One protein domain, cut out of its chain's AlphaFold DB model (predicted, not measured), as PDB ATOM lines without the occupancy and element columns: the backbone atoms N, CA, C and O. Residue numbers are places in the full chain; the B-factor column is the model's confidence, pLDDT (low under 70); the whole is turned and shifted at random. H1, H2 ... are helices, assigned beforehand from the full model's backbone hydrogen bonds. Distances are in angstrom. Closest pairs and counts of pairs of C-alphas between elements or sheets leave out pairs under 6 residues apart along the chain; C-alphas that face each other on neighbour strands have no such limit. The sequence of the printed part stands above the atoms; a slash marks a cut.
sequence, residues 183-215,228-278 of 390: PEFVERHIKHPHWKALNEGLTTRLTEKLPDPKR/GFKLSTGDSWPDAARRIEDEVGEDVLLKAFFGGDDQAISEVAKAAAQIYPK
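What this domain is: This is residues 183 to 215 and 228 to 278 of the 390 residues of the protein "Type III effector HopV1" of Pseudomonas syringae pv. tomato (strain ATCC BAA-871 / DC3000) (UniProt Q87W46). Four helices, H2 to H5, make one compact body in which those that touch cross at large angles: H2 and H5 both pack on H3, and H4 packs on H5, while short H1 sits at the side away from H3, close to H2, H4 and H5 but clearly touching none of them. Residues 209 to 215, beyond the end of H2, stick out as a tail up to a cut in the printed part. The printed part has 84 residues, with five named helices in the order H1, H2, H3, H4, H5 and no named strand; the class is all helix. It is compact, with a radius of gyration of the C-alphas of 12.6 A, and spans 40 by 30 by 21 A.

How they stand to each other: Start at H1, residues 183 to 189, which touches no helix. Its neighbour along the chain is H2, residues 195 to 207, close but not clearly touching: the closest C-alphas, those of His 189 and Trp 195, are 6.1 A apart. Across the cut comes H3, residues 237 to 248, which touches H2 with residues 237 to 242 alone, about perpendicular at 79 degrees; the closest C-alphas are those of Gly 201 and Pro 238, 4.4 A. H1 and H3 are apart. Next is H4, residues 250 to 257, close to H1 but not clearly touching it, where the closest C-alphas, those of Phe 185 and Phe 257, are 6.0 A apart. H2 and H4 are near each other, with 6 pairs of C-alphas within 10 A. Last comes H5, residues 262 to 275. It touches H3 at a steep tilt of 56 degrees, opposite ways, with the closest C-alphas at Ile 244 and Ala 271, 5.6 A. With residues 262 to 268 alone it touches H4, about perpendicular at 76 degrees; the closest C-alphas are those of Ala 256 and Ile 265, 4.6 A. In H1, H2, H3, H4 and H5 every O i to N i+4 pair is within hydrogen-bond range.

Where its parts are: Find C-alpha 183 at (136.483, 101.477, 141.858), where H1 begins; its seven residues run to His 189. H2 goes from Trp 195 to Thr 207, 17.9 A, and ends at (141.080, 119.806, 144.304). H3 goes from Trp 237 to Val 248, 16.9 A, and H4 from Glu 250 to Phe 257. H5 goes from Asp 262 over 20.2 A to C-alpha 275 at (135.842, 116.534, 124.580).

The domain as a whole: Look for the two C-alphas farthest apart, those of Arg 215 and Lys 278, 42.0 A. Residues 216 to 227 are not printed, and C-alphas 215 and 228 are 24.2 A apart across the cut. The links H1 to H2, H3 to H4 and H4 to H5 are tight. The mean pLDDT of the printed part is 95.9, and no printed residue is under 70.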
ATOM      1  N   PRO A 183     135.848 102.527 142.656       95.88
ATOM      2  CA  PRO A 183     136.483 101.477 141.858       95.88
ATOM      3  C   PRO A 183     135.811 101.253 140.497       95.88
ATOM      4  O   PRO A 183     136.503 101.186 139.490       95.88
ATOM      5  N   GLU A 184     134.474 101.254 140.436       96.19
ATOM      6  CA  GLU A 184     133.716 101.116 139.176       96.19
ATOM      7  C   GLU A 184     134.040 102.225 138.154       96.19
ATOM      8  O   GLU A 184     134.159 101.959 136.955       96.19
ATOM      9  N   PHE A 185     134.235 103.469 138.618       97.38
ATOM     10  CA  PHE A 185     134.635 104.581 137.752       97.38
ATOM     11  C   PHE A 185     136.030 104.322 137.173       97.38
ATOM     12  O   PHE A 185     136.232 104.434 135.961       97.38
ATOM     13  N   VAL A 186     136.978 103.914 138.024       95.69
ATOM     14  CA  VAL A 186     138.343 103.564 137.614       95.69
ATOM     15  C   VAL A 186     138.333 102.392 136.631       95.69
ATOM     16  O   VAL A 186     138.893 102.505 135.545       95.69
ATOM     17  N   GLU A 187     137.689 101.273 136.961       95.38
ATOM     18  CA  GLU A 187     137.734 100.040 136.167       95.38
ATOM     19  C   GLU A 187     137.160 100.201 134.757       95.38
ATOM     20  O   GLU A 187     137.719  99.644 133.802       95.38
ATOM     21  N   ARG A 188     136.101 101.005 134.603       93.81
ATOM     22  CA  ARG A 188     135.523 101.316 133.288       93.81
ATOM     23  C   ARG A 188     136.455 102.164 132.432       93.81
ATOM     24  O   ARG A 188     136.609 101.867 131.252       93.81
ATOM     25  N   HIS A 189     137.126 103.157 133.015       94.12
ATOM     26  CA  HIS A 189     137.908 104.142 132.262       94.12
ATOM     27  C   HIS A 189     139.412 103.821 132.142       94.12
ATOM     28  O   HIS A 189     140.054 104.308 131.212       94.12
ATOM     29  N   ILE A 190     139.997 102.990 133.017       93.25
ATOM     30  CA  ILE A 190     141.461 102.789 133.150       93.25
ATOM     31  C   ILE A 190     142.170 102.301 131.879       93.25
ATOM     32  O   ILE A 190     143.375 102.494 131.712       93.25
ATOM     33  N   LYS A 191     141.431 101.663 130.966       90.25
ATOM     34  CA  LYS A 191     141.965 101.140 129.699       90.25
ATOM     35  C   LYS A 191     141.853 102.142 128.541       90.25
ATOM     36  O   LYS A 191     142.390 101.874 127.467       90.25
ATOM     37  N   HIS A 192     141.177 103.274 128.735       89.44
ATOM     38  CA  HIS A 192     141.048 104.316 127.722       89.44
ATOM     39  C   HIS A 192     142.402 105.013 127.477       89.44
ATOM     40  O   HIS A 192     143.091 105.342 128.446       89.44
ATOM     41  N   PRO A 193     142.793 105.316 126.221       89.56
ATOM     42  CA  PRO A 193     144.073 105.968 125.924       89.56
ATOM     43  C   PRO A 193     144.317 107.292 126.666       89.56
ATOM     44  O   PRO A 193     145.457 107.622 126.986       89.56
ATOM     45  N   HIS A 194     143.250 108.032 126.982       92.88
ATOM     46  CA  HIS A 194     143.328 109.283 127.740       92.88
ATOM     47  C   HIS A 194     143.045 109.134 129.243       92.88
ATOM     48  O   HIS A 194     142.899 110.151 129.915       92.88
ATOM     49  N   TRP A 195     143.012 107.911 129.795       94.25
ATOM     50  CA  TRP A 195     142.724 107.656 131.216       94.25
ATOM     51  C   TRP A 195     143.488 108.585 132.164       94.25
ATOM     52  O   TRP A 195     142.874 109.227 133.007       94.25
ATOM     53  N   LYS A 196     144.813 108.715 132.000       95.25
ATOM     54  CA  LYS A 196     145.622 109.569 132.883       95.25
ATOM     55  C   LYS A 196     145.180 111.037 132.836       95.25
ATOM     56  O   LYS A 196     145.085 111.673 133.876       95.25
ATOM     57  N   ALA A 197     144.884 111.556 131.647       96.75
ATOM     58  CA  ALA A 197     144.445 112.937 131.468       96.75
ATOM     59  C   ALA A 197     143.000 113.174 131.940       96.75
ATOM     60  O   ALA A 197     142.659 114.293 132.307       96.75
ATOM     61  N   LEU A 198     142.158 112.136 131.936       97.31
ATOM     62  CA  LEU A 198     140.824 112.168 132.533       97.31
ATOM     63  C   LEU A 198     140.908 112.146 134.063       97.31
ATOM     64  O   LEU A 198     140.389 113.044 134.712       97.31
ATOM     65  N   ASN A 199     141.608 111.162 134.631       97.44
ATOM     66  CA  ASN A 199     141.686 110.965 136.075       97.44
ATOM     67  C   ASN A 199     142.381 112.135 136.780       97.44
ATOM     68  O   ASN A 199     141.805 112.739 137.673       97.44
ATOM     69  N   GLU A 200     143.585 112.518 136.346       97.31
ATOM     70  CA  GLU A 200     144.307 113.643 136.961       97.31
ATOM     71  C   GLU A 200     143.621 114.987 136.677       97.31
ATOM     72  O   GLU A 200     143.636 115.868 137.532       97.31
ATOM     73  N   GLY A 201     142.990 115.151 135.507       98.06
ATOM     74  CA  GLY A 201     142.222 116.352 135.173       98.06
ATOM     75  C   GLY A 201     141.020 116.540 136.100       98.06
ATOM     76  O   GLY A 201     140.874 117.607 136.697       98.06
ATOM     77  N   LEU A 202     140.195 115.497 136.260       98.44
ATOM     78  CA  LEU A 202     139.048 115.493 137.173       98.44
ATOM     79  C   LEU A 202     139.492 115.672 138.629       98.44
ATOM     80  O   LEU A 202     138.944 116.531 139.315       98.44
ATOM     81  N   THR A 203     140.520 114.946 139.083       98.38
ATOM     82  CA  THR A 203     141.061 115.104 140.440       98.38
ATOM     83  C   THR A 203     141.538 116.535 140.676       98.38
ATOM     84  O   THR A 203     141.096 117.152 141.638       98.38
ATOM     85  N   THR A 204     142.331 117.118 139.770       97.81
ATOM     86  CA  THR A 204     142.786 118.520 139.884       97.81
ATOM     87  C   THR A 204     141.603 119.483 139.966       97.81
ATOM     88  O   THR A 204     141.561 120.343 140.843       97.81
ATOM     89  N   ARG A 205     140.607 119.318 139.087       97.62
ATOM     90  CA  ARG A 205     139.400 120.153 139.046       97.62
ATOM     91  C   ARG A 205     138.576 120.063 140.340       97.62
ATOM     92  O   ARG A 205     137.974 121.053 140.747       97.62
ATOM     93  N   LEU A 206     138.557 118.903 140.995       98.19
ATOM     94  CA  LEU A 206     137.929 118.714 142.305       98.19
ATOM     95  C   LEU A 206     138.797 119.280 143.446       98.19
ATOM     96  O   LEU A 206     138.251 119.880 144.369       98.19
ATOM     97  N   THR A 207     140.129 119.183 143.361       97.56
ATOM     98  CA  THR A 207     141.080 119.806 144.304       97.56
ATOM     99  C   THR A 207     140.932 121.331 144.323       97.56
ATOM    100  O   THR A 207     140.926 121.932 145.393       97.56
ATOM    101  N   GLU A 208     140.730 121.965 143.162       95.50
ATOM    102  CA  GLU A 208     140.481 123.414 143.029       95.50
ATOM    103  C   GLU A 208     139.171 123.899 143.675       95.50
ATOM    104  O   GLU A 208     138.973 125.101 143.840       95.50
ATOM    105  N   LYS A 209     138.263 122.983 144.029       96.12
ATOM    106  CA  LYS A 209     136.999 123.284 144.723       96.12
ATOM    107  C   LYS A 209     137.079 123.097 146.236       96.12
ATOM    108  O   LYS A 209     136.083 123.331 146.927       96.12
ATOM    109  N   LEU A 210     138.219 122.643 146.751       95.69
ATOM    110  CA  LEU A 210     138.482 122.601 148.183       95.69
ATOM    111  C   LEU A 210     138.820 124.022 148.672       95.69
ATOM    112  O   LEU A 210     139.519 124.749 147.967       95.69
ATOM    113  N   PRO A 211     138.359 124.448 149.862       92.06
ATOM    114  CA  PRO A 211     138.759 125.729 150.436       92.06
ATOM    115  C   PRO A 211     140.275 125.796 150.660       92.06
ATOM    116  O   PRO A 211     140.876 124.862 151.199       92.06
ATOM    117  N   ASP A 212     140.873 126.934 150.302       89.12
ATOM    118  CA  ASP A 212     142.310 127.152 150.455       89.12
ATOM    119  C   ASP A 212     142.757 126.987 151.922       89.12
ATOM    120  O   ASP A 212     142.164 127.570 152.842       89.12
ATOM    121  N   PRO A 213     143.834 126.227 152.184       87.19
ATOM    122  CA  PRO A 213     144.373 126.087 153.525       87.19
ATOM    123  C   PRO A 213     144.975 127.408 154.019       87.19
ATOM    124  O   PRO A 213     145.674 128.111 153.287       87.19
ATOM    125  N   LYS A 214     144.756 127.730 155.302       84.75
ATOM    126  CA  LYS A 214     145.296 128.945 155.935       84.75
ATOM    127  C   LYS A 214     146.822 129.011 155.800       84.75
ATOM    128  O   LYS A 214     147.529 128.169 156.349       84.75
ATOM    129  N   ARG A 215     147.325 130.054 155.135       79.19
ATOM    130  CA  ARG A 215     148.762 130.331 154.980       79.19
ATOM    131  C   ARG A 215     149.230 131.395 155.974       79.19
ATOM    132  O   ARG A 215     148.484 132.308 156.310       79.19
ATOM    133  N   GLY A 228     149.848 122.393 133.256       93.88
ATOM    134  CA  GLY A 228     150.914 122.432 132.257       93.88
ATOM    135  C   GLY A 228     150.783 121.371 131.160       93.88
ATOM    136  O   GLY A 228     151.315 121.566 130.064       93.88
ATOM    137  N   PHE A 229     150.069 120.265 131.406       95.44
ATOM    138  CA  PHE A 229     149.856 119.236 130.386       95.44
ATOM    139  C   PHE A 229     148.625 119.548 129.544       95.44
ATOM    140  O   PHE A 229     147.548 119.847 130.061       95.44
ATOM    141  N   LYS A 230     148.786 119.424 128.226       96.44
ATOM    142  CA  LYS A 230     147.746 119.722 127.245       96.44
ATOM    143  C   LYS A 230     147.340 118.488 126.457       96.44
ATOM    144  O   LYS A 230     148.155 117.604 126.189       96.44
ATOM    145  N   LEU A 231     146.071 118.445 126.078       94.75
ATOM    146  CA  LEU A 231     145.555 117.558 125.043       94.75
ATOM    147  C   LEU A 231     145.978 118.084 123.663       94.75
ATOM    148  O   LEU A 231     146.316 119.257 123.507       94.75
ATOM    149  N   SER A 232     145.916 117.243 122.627       91.25
ATOM    150  CA  SER A 232     146.203 117.679 121.249       91.25
ATOM    151  C   SER A 232     145.176 118.678 120.694       91.25
ATOM    152  O   SER A 232     145.423 119.288 119.660       91.25
ATOM    153  N   THR A 233     144.042 118.856 121.377       88.12
ATOM    154  CA  THR A 233     143.053 119.921 121.138       88.12
ATOM    155  C   THR A 233     143.497 121.291 121.666       88.12
ATOM    156  O   THR A 233     142.906 122.295 121.288       88.12
ATOM    157  N   GLY A 234     144.530 121.354 122.516       92.69
ATOM    158  CA  GLY A 234     145.050 122.580 123.133       92.69
ATOM    159  C   GLY A 234     144.594 122.819 124.579       92.69
ATOM    160  O   GLY A 234     145.297 123.525 125.308       92.69
ATOM    161  N   ASP A 235     143.487 122.197 125.000       94.88
ATOM    162  CA  ASP A 235     142.964 122.246 126.373       94.88
ATOM    163  C   ASP A 235     143.987 121.685 127.375       94.88
ATOM    164  O   ASP A 235     144.626 120.661 127.103       94.88
ATOM    165  N   SER A 236     144.128 122.313 128.550       97.19
ATOM    166  CA  SER A 236     144.814 121.668 129.679       97.19
ATOM    167  C   SER A 236     143.977 120.504 130.228       97.19
ATOM    168  O   SER A 236     142.773 120.419 129.968       97.19
ATOM    169  N   TRP A 237     144.577 119.588 130.995       97.62
ATOM    170  CA  TRP A 237     143.803 118.486 131.589       97.62
ATOM    171  C   TRP A 237     142.689 118.984 132.540       97.62
ATOM    172  O   TRP A 237     141.570 118.480 132.423       97.62
ATOM    173  N   PRO A 238     142.910 120.002 133.403       97.12
ATOM    174  CA  PRO A 238     141.838 120.604 134.200       97.12
ATOM    175  C   PRO A 238     140.799 121.382 133.372       97.12
ATOM    176  O   PRO A 238     139.625 121.384 133.733       97.12
ATOM    177  N   ASP A 239     141.175 122.003 132.243       97.62
ATOM    178  CA  ASP A 239     140.201 122.644 131.340       97.62
ATOM    179  C   ASP A 239     139.266 121.614 130.688       97.62
ATOM    180  O   ASP A 239     138.057 121.834 130.623       97.62
ATOM    181  N   ALA A 240     139.800 120.472 130.244       98.00
ATOM    182  CA  ALA A 240     139.000 119.377 129.697       98.00
ATOM    183  C   ALA A 240     138.069 118.759 130.757       98.00
ATOM    184  O   ALA A 240     136.912 118.454 130.467       98.00
ATOM    185  N   ALA A 241     138.546 118.641 131.998       98.25
ATOM    186  CA  ALA A 241     137.745 118.221 133.144       98.25
ATOM    187  C   ALA A 241     136.629 119.219 133.491       98.25
ATOM    188  O   ALA A 241     135.496 118.800 133.720       98.25
ATOM    189  N   ARG A 242     136.910 120.533 133.459       98.19
ATOM    190  CA  ARG A 242     135.880 121.574 133.598       98.19
ATOM    191  C   ARG A 242     134.821 121.430 132.504       98.19
ATOM    192  O   ARG A 242     133.648 121.421 132.827       98.19
ATOM    193  N   ARG A 243     135.210 121.214 131.244       98.25
ATOM    194  CA  ARG A 243     134.246 121.007 130.148       98.25
ATOM    195  C   ARG A 243     133.362 119.766 130.336       98.25
ATOM    196  O   ARG A 243     132.213 119.799 129.918       98.25
ATOM    197  N   ILE A 244     133.867 118.688 130.950       98.38
ATOM    198  CA  ILE A 244     133.030 117.532 131.325       98.38
ATOM    199  C   ILE A 244     132.009 117.952 132.384       98.38
ATOM    200  O   ILE A 244     130.831 117.641 132.246       98.38
ATOM    201  N   GLU A 245     132.453 118.656 133.426       98.50
ATOM    202  CA  GLU A 245     131.580 119.167 134.487       98.50
ATOM    203  C   GLU A 245     130.515 120.136 133.957       98.50
ATOM    204  O   GLU A 245     129.363 120.035 134.366       98.50
ATOM    205  N   ASP A 246     130.882 121.035 133.040       98.38
ATOM    206  CA  ASP A 246     129.973 121.994 132.406       98.38
ATOM    207  C   ASP A 246     128.883 121.279 131.573       98.38
ATOM    208  O   ASP A 246     127.750 121.752 131.515       98.38
ATOM    209  N   GLU A 247     129.209 120.134 130.954       97.94
ATOM    210  CA  GLU A 247     128.289 119.331 130.130       97.94
ATOM    211  C   GLU A 247     127.347 118.449 130.974       97.94
ATOM    212  O   GLU A 247     126.156 118.368 130.681       97.94
ATOM    213  N   VAL A 248     127.854 117.777 132.022       98.19
ATOM    214  CA  VAL A 248     127.055 116.812 132.817       98.19
ATOM    215  C   VAL A 248     126.482 117.388 134.118       98.19
ATOM    216  O   VAL A 248     125.543 116.823 134.676       98.19
ATOM    217  N   GLY A 249     127.032 118.497 134.613       98.44
ATOM    218  CA  GLY A 249     126.727 119.089 135.917       98.44
ATOM    219  C   GLY A 249     127.517 118.475 137.086       98.44
ATOM    220  O   GLY A 249     127.834 117.284 137.102       98.44
ATOM    221  N   GLU A 250     127.810 119.287 138.114       98.06
ATOM    222  CA  GLU A 250     128.611 118.866 139.282       98.06
ATOM    223  C   GLU A 250     128.029 117.626 139.991       98.06
ATOM    224  O   GLU A 250     128.771 116.690 140.271       98.06
ATOM    225  N   ASP A 251     126.718 117.573 140.244       98.38
ATOM    226  CA  ASP A 251     126.079 116.444 140.944       98.38
ATOM    227  C   ASP A 251     126.236 115.107 140.194       98.38
ATOM    228  O   ASP A 251     126.567 114.090 140.808       98.38
ATOM    229  N   VAL A 252     126.079 115.108 138.865       98.69
ATOM    230  CA  VAL A 252     126.286 113.914 138.029       98.69
ATOM    231  C   VAL A 252     127.758 113.514 138.046       98.69
ATOM    232  O   VAL A 252     128.072 112.344 138.264       98.69
ATOM    233  N   LEU A 253     128.680 114.473 137.909       98.75
ATOM    234  CA  LEU A 253     130.111 114.185 137.989       98.75
ATOM    235  C   LEU A 253     130.498 113.561 139.342       98.75
ATOM    236  O   LEU A 253     131.236 112.579 139.368       98.75
ATOM    237  N   LEU A 254     129.983 114.080 140.460       98.69
ATOM    238  CA  LEU A 254     130.273 113.554 141.798       98.69
ATOM    239  C   LEU A 254     129.649 112.165 142.025       98.69
ATOM    240  O   LEU A 254     130.312 111.282 142.574       98.69
ATOM    241  N   LYS A 255     128.418 111.930 141.549       98.75
ATOM    242  CA  LYS A 255     127.775 110.600 141.557       98.75
ATOM    243  C   LYS A 255     128.548 109.571 140.735       98.75
ATOM    244  O   LYS A 255     128.667 108.428 141.168       98.75
ATOM    245  N   ALA A 256     129.115 109.968 139.598       98.56
ATOM    246  CA  ALA A 256     129.976 109.102 138.801       98.56
ATOM    247  C   ALA A 256     131.310 108.819 139.509       98.56
ATOM    248  O   ALA A 256     131.689 107.664 139.695       98.56
ATOM    249  N   PHE A 257     132.022 109.880 139.901       98.25
ATOM    250  CA  PHE A 257     133.420 109.821 140.328       98.25
ATOM    251  C   PHE A 257     133.597 109.258 141.744       98.25
ATOM    252  O   PHE A 257     134.509 108.468 141.968       98.25
ATOM    253  N   PHE A 258     132.722 109.624 142.688       98.56
ATOM    254  CA  PHE A 258     132.754 109.135 144.074       98.56
ATOM    255  C   PHE A 258     131.682 108.078 144.359       98.56
ATOM    256  O   PHE A 258     131.955 107.111 145.067       98.56
ATOM    257  N   GLY A 259     130.480 108.247 143.800       97.44
ATOM    258  CA  GLY A 259     129.337 107.371 144.076       97.44
ATOM    259  C   GLY A 259     129.327 106.055 143.294       97.44
ATOM    260  O   GLY A 259     128.683 105.105 143.731       97.44
ATOM    261  N   GLY A 260     130.022 105.982 142.154       96.81
ATOM    262  CA  GLY A 260     130.006 104.805 141.284       96.81
ATOM    263  C   GLY A 260     128.707 104.594 140.503       96.81
ATOM    264  O   GLY A 260     128.479 103.489 140.015       96.81
ATOM    265  N   ASP A 261     127.850 105.615 140.397       98.06
ATOM    266  CA  ASP A 261     126.542 105.498 139.749       98.06
ATOM    267  C   ASP A 261     126.674 105.158 138.254       98.06
ATOM    268  O   ASP A 261     127.367 105.834 137.491       98.06
ATOM    269  N   ASP A 262     125.995 104.089 137.835       97.31
ATOM    270  CA  ASP A 262     126.109 103.502 136.498       97.31
ATOM    271  C   ASP A 262     125.653 104.446 135.375       97.31
ATOM    272  O   ASP A 262     126.271 104.481 134.306       97.31
ATOM    273  N   GLN A 263     124.598 105.231 135.613       97.81
ATOM    274  CA  GLN A 263     124.084 106.185 134.637       97.81
ATOM    275  C   GLN A 263     124.975 107.429 134.593       97.81
ATOM    276  O   GLN A 263     125.350 107.874 133.511       97.81
ATOM    277  N   ALA A 264     125.385 107.946 135.749       98.50
ATOM    278  CA  ALA A 264     126.271 109.098 135.842       98.50
ATOM    279  C   ALA A 264     127.647 108.823 135.209       98.50
ATOM    280  O   ALA A 264     128.165 109.659 134.466       98.50
ATOM    281  N   ILE A 265     128.211 107.627 135.426       98.50
ATOM    282  CA  ILE A 265     129.404 107.144 134.714       98.50
ATOM    283  C   ILE A 265     129.180 107.181 133.200       98.50
ATOM    284  O   ILE A 265     130.055 107.635 132.463       98.50
ATOM    285  N   SER A 266     128.015 106.721 132.739       97.88
ATOM    286  CA  SER A 266     127.678 106.692 131.316       97.88
ATOM    287  C   SER A 266     127.603 108.104 130.718       97.88
ATOM    288  O   SER A 266     128.114 108.321 129.621       97.88
ATOM    289  N   GLU A 267     127.039 109.090 131.427       98.31
ATOM    290  CA  GLU A 267     127.018 110.490 130.967       98.31
ATOM    291  C   GLU A 267     128.420 111.126 130.955       98.31
ATOM    292  O   GLU A 267     128.810 111.718 129.946       98.31
ATOM    293  N   VAL A 268     129.227 110.930 132.007       98.25
ATOM    294  CA  VAL A 268     130.634 111.384 132.033       98.25
ATOM    295  C   VAL A 268     131.431 110.774 130.878       98.25
ATOM    296  O   VAL A 268     132.208 111.475 130.226       98.25
ATOM    297  N   ALA A 269     131.211 109.495 130.567       97.50
ATOM    298  CA  ALA A 269     131.868 108.822 129.454       97.50
ATOM    299  C   ALA A 269     131.458 109.395 128.084       97.50
ATOM    300  O   ALA A 269     132.322 109.569 127.223       97.50
ATOM    301  N   LYS A 270     130.183 109.758 127.878       97.75
ATOM    302  CA  LYS A 270     129.722 110.437 126.648       97.75
ATOM    303  C   LYS A 270     130.338 111.831 126.493       97.75
ATOM    304  O   LYS A 270     130.851 112.148 125.419       97.75
ATOM    305  N   ALA A 271     130.350 112.637 127.558       97.75
ATOM    306  CA  ALA A 271     130.978 113.961 127.550       97.75
ATOM    307  C   ALA A 271     132.490 113.855 127.269       97.75
ATOM    308  O   ALA A 271     133.025 114.530 126.383       97.75
ATOM    309  N   ALA A 272     133.181 112.920 127.934       96.81
ATOM    310  CA  ALA A 272     134.583 112.617 127.663       96.81
ATOM    311  C   ALA A 272     134.813 112.194 126.199       96.81
ATOM    312  O   ALA A 272     135.758 112.679 125.573       96.81
ATOM    313  N   ALA A 273     133.926 111.369 125.627       95.81
ATOM    314  CA  ALA A 273     133.981 110.951 124.224       95.81
ATOM    315  C   ALA A 273     133.869 112.125 123.240       95.81
ATOM    316  O   ALA A 273     134.368 112.028 122.120       95.81
ATOM    317  N   GLN A 274     133.216 113.230 123.619       94.50
ATOM    318  CA  GLN A 274     133.126 114.446 122.806       94.50
ATOM    319  C   GLN A 274     134.341 115.366 122.969       94.50
ATOM    320  O   GLN A 274     134.825 115.895 121.966       94.50
ATOM    321  N   ILE A 275     134.824 115.540 124.202       95.50
ATOM    322  CA  ILE A 275     135.842 116.534 124.580       95.50
ATOM    323  C   ILE A 275     137.271 116.060 124.284       95.50
ATOM    324  O   ILE A 275     138.099 116.852 123.827       95.50
ATOM    325  N   TYR A 276     137.579 114.784 124.533       95.25
ATOM    326  CA  TYR A 276     138.940 114.264 124.389       95.25
ATOM    327  C   TYR A 276     139.313 113.998 122.918       95.25
ATOM    328  O   TYR A 276     138.432 113.804 122.075       95.25
ATOM    329  N   PRO A 277     140.619 113.980 122.575       94.25
ATOM    330  CA  PRO A 277     141.072 113.675 121.223       94.25
ATOM    331  C   PRO A 277     140.558 112.321 120.720       94.25
ATOM    332  O   PRO A 277     140.613 111.306 121.412       94.25
ATOM    333  N   LYS A 278     140.072 112.300 119.477       93.81
ATOM    334  CA  LYS A 278     139.482 111.107 118.862       93.81
ATOM    335  C   LYS A 278     140.583 110.245 118.258       93.81
ATOM    336  O   LYS A 278     140.930 110.421 117.093       93.81
TER     337      LYS A 278